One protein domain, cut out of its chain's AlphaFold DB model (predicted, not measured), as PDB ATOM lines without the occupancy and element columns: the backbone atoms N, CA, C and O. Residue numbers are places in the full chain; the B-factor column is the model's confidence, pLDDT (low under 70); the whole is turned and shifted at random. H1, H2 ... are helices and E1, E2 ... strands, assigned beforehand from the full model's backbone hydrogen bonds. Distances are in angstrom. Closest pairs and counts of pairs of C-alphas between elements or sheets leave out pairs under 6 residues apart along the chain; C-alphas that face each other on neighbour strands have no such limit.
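Overview. This is residues 2 to 53 of the 67 residues of an uncharacterized protein of Candidatus Bathyarchaeota archaeon (UniProt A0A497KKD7). Two short parallel strands, E1 and E2, lie side by side as a small ribbon, with three short helices spread round one side of it: H2 lies over one face, H3 is beside E2, and H1 is off the end where E1 begins. Residues 7 to 12, of which 7 to 11 belong to H1, stick out from the rest. The printed part has 52 residues, in the order H1, E1, H2, E2, H3, and its class is mixed, helices and strands. The whole is compact, with a radius of gyration of the C-alphas of 10.6 A and spans of 29 by 20 by 16 A.

Along the chain. E1, residues 16 to 19, is 10.3 A long and E2, residues 35 to 38, 9.9 A. H1, residues 2 to 11, begins at C-alpha 2 (19.256, -18.910, 20.601) and is 15.2 A long. H2 is residues 27 to 30. H3, residues 45 to 51, is 10.1 A long and ends at C-alpha 51 (25.455, -3.054, 15.586).

Arrangement. E1 and E2 are parallel neighbours at 12 degrees, with N 17 and O 35 2.8 A apart and N 37 and O 17 2.8 A apart, within hydrogen-bond range. E1, H2 and E2 form a strand-helix-strand unit, two parallel neighbour strands with a helix between them along the chain, and its crossover is right-handed. The closest C-alphas of E2 and H3, Pro 38 and Lys 45, are 5.9 A apart. H2 is close to but not clearly touching H3, the closest C-alphas being Leu 27 and Ile 48 at 7.2 A, and likewise H1, with Asp 2 and Ile 29 at 7.2 A. H1 and H3 are apart. Every O i to N i+4 pair is within hydrogen-bond range in H3, and 4 of 6 in H1; H2 is too short for such a pair.

Size, cuts and confidence. The two C-alphas farthest apart, Phe 11 and Arg 46, are 29.6 A apart. The printed part has no cut and no long link. Mean pLDDT of the printed part is 95.8, and no printed residue is under 70.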
ATOM      1  N   ASP A   2      19.702 -18.949  19.187       90.88
ATOM      2  CA  ASP A   2      19.256 -18.910  20.601       90.88
ATOM      3  C   ASP A   2      19.488 -20.209  21.404       90.88
ATOM      4  O   ASP A   2      20.243 -20.226  22.375       90.88
ATOM      5  N   LYS A   3      18.925 -21.334  20.941       95.31
ATOM      6  CA  LYS A   3      19.099 -22.643  21.592       95.31
ATOM      7  C   LYS A   3      20.565 -23.089  21.659       95.31
ATOM      8  O   LYS A   3      20.941 -23.740  22.624       95.31
ATOM      9  N   ILE A   4      21.374 -22.750  20.655       95.06
ATOM     10  CA  ILE A   4      22.799 -23.106  20.607       95.06
ATOM     11  C   ILE A   4      23.545 -22.339  21.699       95.06
ATOM     12  O   ILE A   4      24.194 -22.971  22.526       95.06
ATOM     13  N   LEU A   5      23.385 -21.013  21.763       95.06
ATOM     14  CA  LEU A   5      24.039 -20.186  22.784       95.06
ATOM     15  C   LEU A   5      23.585 -20.570  24.197       95.06
ATOM     16  O   LEU A   5      24.412 -20.721  25.088       95.06
ATOM     17  N   ARG A   6      22.290 -20.832  24.404       95.25
ATOM     18  CA  ARG A   6      21.779 -21.270  25.713       95.25
ATOM     19  C   ARG A   6      22.383 -22.596  26.185       95.25
ATOM     20  O   ARG A   6      22.572 -22.794  27.378       95.25
ATOM     21  N   ILE A   7      22.619 -23.542  25.276       97.56
ATOM     22  CA  ILE A   7      23.233 -24.824  25.642       97.56
ATOM     23  C   ILE A   7      24.745 -24.658  25.822       97.56
ATOM     24  O   ILE A   7      25.286 -25.182  26.791       97.56
ATOM     25  N   ALA A   8      25.404 -23.893  24.952       96.94
ATOM     26  CA  ALA A   8      26.835 -23.610  25.029       96.94
ATOM     27  C   ALA A   8      27.224 -22.885  26.330       96.94
ATOM     28  O   ALA A   8      28.248 -23.212  26.921       96.94
ATOM     29  N   SER A   9      26.383 -21.973  26.830       95.62
ATOM     30  CA  SER A   9      26.654 -21.240  28.077       95.62
ATOM     31  C   SER A   9      26.729 -22.134  29.320       95.62
ATOM     32  O   SER A   9      27.308 -21.739  30.330       95.62
ATOM     33  N   ARG A  10      26.201 -23.365  29.255       97.94
ATOM     34  CA  ARG A  10      26.340 -24.362  30.331       97.94
ATOM     35  C   ARG A  10      27.770 -24.894  30.461       97.94
ATOM     36  O   ARG A  10      28.096 -25.470  31.491       97.94
ATOM     37  N   PHE A  11      28.600 -24.707  29.434       96.69
ATOM     38  CA  PHE A  11      29.999 -25.135  29.401       96.69
ATOM     39  C   PHE A  11      30.978 -24.003  29.751       96.69
ATOM     40  O   PHE A  11      32.181 -24.238  29.803       96.69
ATOM     41  N   GLY A  12      30.484 -22.786  30.002       95.81
ATOM     42  CA  GLY A  12      31.298 -21.622  30.340       95.81
ATOM     43  C   GLY A  12      30.817 -20.343  29.658       95.81
ATOM     44  O   GLY A  12      29.812 -20.328  28.943       95.81
ATOM     45  N   ARG A  13      31.547 -19.244  29.874       95.25
ATOM     46  CA  ARG A  13      31.278 -17.984  29.170       95.25
ATOM     47  C   ARG A  13      31.564 -18.169  27.680       95.25
ATOM     48  O   ARG A  13      32.646 -18.602  27.298       95.25
ATOM     49  N   ILE A  14      30.608 -17.787  26.842       96.75
ATOM     50  CA  ILE A  14      30.779 -17.801  25.390       96.75
ATOM     51  C   ILE A  14      31.682 -16.631  25.007       96.75
ATOM     52  O   ILE A  14      31.279 -15.477  25.124       96.75
ATOM     53  N   HIS A  15      32.903 -16.932  24.567       96.06
ATOM     54  CA  HIS A  15      33.836 -15.912  24.096       96.06
ATOM     55  C   HIS A  15      33.500 -15.447  22.673       96.06
ATOM     56  O   HIS A  15      33.454 -14.247  22.412       96.06
ATOM     57  N   GLY A  16      33.197 -16.384  21.765       96.44
ATOM     58  CA  GLY A  16      32.921 -16.056  20.370       96.44
ATOM     59  C   GLY A  16      31.922 -16.971  19.670       96.44
ATOM     60  O   GLY A  16      31.694 -18.110  20.078       96.44
ATOM     61  N   VAL A  17      31.334 -16.459  18.589       96.75
ATOM     62  CA  VAL A  17      30.447 -17.184  17.675       96.75
ATOM     63  C   VAL A  17      30.885 -16.952  16.232       96.75
ATOM     64  O   VAL A  17      30.933 -15.823  15.749       96.75
ATOM     65  N   ILE A  18      31.208 -18.036  15.529       96.12
ATOM     66  CA  ILE A  18      31.772 -18.000  14.175       96.12
ATOM     67  C   ILE A  18      30.946 -18.920  13.281       96.12
ATOM     68  O   ILE A  18      30.739 -20.084  13.622       96.12
ATOM     69  N   GLY A  19      30.471 -18.419  12.139       95.12
ATOM     70  CA  GLY A  19      29.794 -19.250  11.141       95.12
ATOM     71  C   GLY A  19      28.629 -18.577  10.422       95.12
ATOM     72  O   GLY A  19      28.420 -17.368  10.482       95.12
ATOM     73  N   GLY A  20      27.865 -19.387   9.690       95.50
ATOM     74  CA  GLY A  20      26.674 -18.948   8.971       95.50
ATOM     75  C   GLY A  20      25.446 -18.876   9.878       95.50
ATOM     76  O   GLY A  20      25.029 -19.881  10.449       95.50
ATOM     77  N   PHE A  21      24.840 -17.699  10.006       95.19
ATOM     78  CA  PHE A  21      23.671 -17.483  10.868       95.19
ATOM     79  C   PHE A  21      22.346 -17.573  10.097       95.19
ATOM     80  O   PHE A  21      21.281 -17.413  10.695       95.19
ATOM     81  N   HIS A  22      22.395 -17.849   8.786       94.12
ATOM     82  CA  HIS A  22      21.223 -17.920   7.906       94.12
ATOM     83  C   HIS A  22      20.302 -16.696   8.098       94.12
ATOM     84  O   HIS A  22      20.779 -15.558   8.125       94.12
ATOM     85  N   SER A  23      18.998 -16.918   8.268       93.75
ATOM     86  CA  SER A  23      17.970 -15.884   8.452       93.75
ATOM     87  C   SER A  23      17.745 -15.495   9.920       93.75
ATOM     88  O   SER A  23      16.686 -14.973  10.266       93.75
ATOM     89  N   PHE A  24      18.700 -15.782  10.812       94.50
ATOM     90  CA  PHE A  24      18.573 -15.465  12.234       94.50
ATOM     91  C   PHE A  24      18.400 -13.954  12.465       94.50
ATOM     92  O   PHE A  24      19.136 -13.142  11.904       94.50
ATOM     93  N   ASN A  25      17.418 -13.580  13.292       94.25
ATOM     94  CA  ASN A  25      16.953 -12.197  13.411       94.25
ATOM     95  C   ASN A  25      16.916 -11.624  14.840       94.25
ATOM     96  O   ASN A  25      16.704 -10.425  14.986       94.25
ATOM     97  N   LYS A  26      17.157 -12.430  15.874       95.81
ATOM     98  CA  LYS A  26      17.241 -11.960  17.265       95.81
ATOM     99  C   LYS A  26      18.664 -11.514  17.594       95.81
ATOM    100  O   LYS A  26      19.378 -12.200  18.319       95.81
ATOM    101  N   LEU A  27      19.130 -10.444  16.950       95.38
ATOM    102  CA  LEU A  27      20.534 -10.019  17.026       95.38
ATOM    103  C   LEU A  27      20.956  -9.626  18.446       95.38
ATOM    104  O   LEU A  27      22.110  -9.836  18.798       95.38
ATOM    105  N   GLU A  28      20.021  -9.173  19.281       95.81
ATOM    106  CA  GLU A  28      20.240  -8.770  20.671       95.81
ATOM    107  C   GLU A  28      20.934  -9.835  21.529       95.81
ATOM    108  O   GLU A  28      21.670  -9.480  22.448       95.81
ATOM    109  N   ILE A  29      20.775 -11.125  21.204       94.88
ATOM    110  CA  ILE A  29      21.428 -12.214  21.946       94.88
ATOM    111  C   ILE A  29      22.948 -12.260  21.739       94.88
ATOM    112  O   ILE A  29      23.635 -13.016  22.420       94.88
ATOM    113  N   LEU A  30      23.469 -11.496  20.774       95.88
ATOM    114  CA  LEU A  30      24.897 -11.387  20.486       95.88
ATOM    115  C   LEU A  30      25.584 -10.294  21.320       95.88
ATOM    116  O   LEU A  30      26.805 -10.204  21.282       95.88
ATOM    117  N   ARG A  31      24.828  -9.478  22.072       94.81
ATOM    118  CA  ARG A  31      25.330  -8.262  22.739       94.81
ATOM    119  C   ARG A  31      26.534  -8.486  23.657       94.81
ATOM    120  O   ARG A  31      27.417  -7.640  23.677       94.81
ATOM    121  N   ASP A  32      26.575  -9.606  24.369       93.12
ATOM    122  CA  ASP A  32      27.623  -9.887  25.360       93.12
ATOM    123  C   ASP A  32      28.722 -10.826  24.827       93.12
ATOM    124  O   ASP A  32      29.551 -11.322  25.592       93.12
ATOM    125  N   ILE A  33      28.727 -11.107  23.518       96.62
ATOM    126  CA  ILE A  33      29.742 -11.949  22.878       96.62
ATOM    127  C   ILE A  33      30.909 -11.067  22.430       96.62
ATOM    128  O   ILE A  33      30.720 -10.108  21.685       96.62
ATOM    129  N   ALA A  34      32.123 -11.420  22.859       96.38
ATOM    130  CA  ALA A  34      33.331 -10.644  22.578       96.38
ATOM    131  C   ALA A  34      33.803 -10.759  21.118       96.38
ATOM    132  O   ALA A  34      34.447  -9.844  20.615       96.38
ATOM    133  N   LEU A  35      33.473 -11.862  20.436       97.56
ATOM    134  CA  LEU A  35      33.829 -12.090  19.037       97.56
ATOM    135  C   LEU A  35      32.660 -12.669  18.224       97.56
ATOM    136  O   LEU A  35      32.211 -13.792  18.451       97.56
ATOM    137  N   ILE A  36      32.208 -11.949  17.205       97.88
ATOM    138  CA  ILE A  36      31.103 -12.329  16.325       97.88
ATOM    139  C   ILE A  36      31.611 -12.336  14.883       97.88
ATOM    140  O   ILE A  36      31.920 -11.297  14.305       97.88
ATOM    141  N   VAL A  37      31.650 -13.510  14.263       97.56
ATOM    142  CA  VAL A  37      32.144 -13.673  12.891       97.56
ATOM    143  C   VAL A  37      31.025 -14.232  12.005       97.56
ATOM    144  O   VAL A  37      30.887 -15.454  11.870       97.56
ATOM    145  N   PRO A  38      30.177 -13.369  11.408       96.94
ATOM    146  CA  PRO A  38      29.130 -13.805  10.493       96.94
ATOM    147  C   PRO A  38      29.713 -14.209   9.126       96.94
ATOM    148  O   PRO A  38      30.283 -13.391   8.400       96.94
ATOM    149  N   CYS A  39      29.503 -15.461   8.717       95.06
ATOM    150  CA  CYS A  39      30.062 -16.045   7.488       95.06
ATOM    151  C   CYS A  39      29.011 -16.310   6.394       95.06
ATOM    152  O   CYS A  39      27.813 -16.302   6.656       95.06
ATOM    153  N   HIS A  40      29.480 -16.553   5.159       89.62
ATOM    154  CA  HIS A  40      28.741 -17.108   4.004       89.62
ATOM    155  C   HIS A  40      27.244 -16.735   3.938       89.62
ATOM    156  O   HIS A  40      26.923 -15.647   3.456       89.62
ATOM    157  N   CYS A  41      26.368 -17.602   4.463       91.50
ATOM    158  CA  CYS A  41      24.907 -17.552   4.371       91.50
ATOM    159  C   CYS A  41      24.209 -16.617   5.377       91.50
ATOM    160  O   CYS A  41      22.980 -16.589   5.419       91.50
ATOM    161  N   THR A  42      24.940 -15.866   6.208       96.50
ATOM    162  CA  THR A  42      24.332 -14.906   7.143       96.50
ATOM    163  C   THR A  42      23.633 -13.776   6.389       96.50
ATOM    164  O   THR A  42      24.289 -12.908   5.811       96.50
ATOM    165  N   MET A  43      22.301 -13.749   6.448       96.62
ATOM    166  CA  MET A  43      21.469 -12.776   5.736       96.62
ATOM    167  C   MET A  43      21.641 -11.356   6.294       96.62
ATOM    168  O   MET A  43      21.790 -10.399   5.540       96.62
ATOM    169  N   ARG A  44      21.701 -11.211   7.624       96.44
ATOM    170  CA  ARG A  44      21.819  -9.911   8.319       96.44
ATOM    171  C   ARG A  44      23.272  -9.493   8.586       96.44
ATOM    172  O   ARG A  44      23.555  -8.809   9.562       96.44
ATOM    173  N   LYS A  45      24.217  -9.906   7.732       95.62
ATOM    174  CA  LYS A  45      25.665  -9.702   7.947       95.62
ATOM    175  C   LYS A  45      26.034  -8.230   8.138       95.62
ATOM    176  O   LYS A  45      26.714  -7.905   9.100       95.62
ATOM    177  N   ARG A  46      25.551  -7.345   7.256       96.06
ATOM    178  CA  ARG A  46      25.804  -5.894   7.355       96.06
ATOM    179  C   ARG A  46      25.294  -5.310   8.667       96.06
ATOM    180  O   ARG A  46      25.974  -4.503   9.273       96.06
ATOM    181  N   GLU A  47      24.114  -5.729   9.100       97.56
ATOM    182  CA  GLU A  47      23.518  -5.219  10.327       97.56
ATOM    183  C   GLU A  47      24.286  -5.660  11.572       97.56
ATOM    184  O   GLU A  47      24.537  -4.839  12.443       97.56
ATOM    185  N   ILE A  48      24.734  -6.917  11.621       97.50
ATOM    186  CA  ILE A  48      25.600  -7.410  12.701       97.50
ATOM    187  C   ILE A  48      26.890  -6.584  12.772       97.50
ATOM    188  O   ILE A  48      27.251  -6.137  13.854       97.50
ATOM    189  N   LEU A  49      27.529  -6.333  11.625       97.06
ATOM    190  CA  LEU A  49      28.765  -5.544  11.551       97.06
ATOM    191  C   LEU A  49      28.574  -4.078  11.975       97.06
ATOM    192  O   LEU A  49      29.505  -3.466  12.482       97.06
ATOM    193  N   MET A  50      27.379  -3.511  11.778       97.44
ATOM    194  CA  MET A  50      27.062  -2.141  12.200       97.44
ATOM    195  C   MET A  50      26.646  -2.048  13.672       97.44
ATOM    196  O   MET A  50      26.982  -1.073  14.333       97.44
ATOM    197  N   LEU A  51      25.907  -3.035  14.189       97.69
ATOM    198  CA  LEU A  51      25.455  -3.054  15.586       97.69
ATOM    199  C   LEU A  51      26.584  -3.387  16.569       97.69
ATOM    200  O   LEU A  51      26.523  -2.966  17.721       97.69
ATOM    201  N   TYR A  52      27.589  -4.144  16.126       97.50
ATOM    202  CA  TYR A  52      28.646  -4.697  16.972       97.50
ATOM    203  C   TYR A  52      30.035  -4.365  16.419       97.50
ATOM    204  O   TYR A  52      30.838  -5.258  16.169       97.50
ATOM    205  N   LEU A  53      30.312  -3.081  16.192       96.44
ATOM    206  CA  LEU A  53      31.559  -2.608  15.572       96.44
ATOM    207  C   LEU A  53      32.824  -3.116  16.284       96.44
ATOM    208  O   LEU A  53      33.769  -3.523  15.617       96.44
TER     209      LEU A  53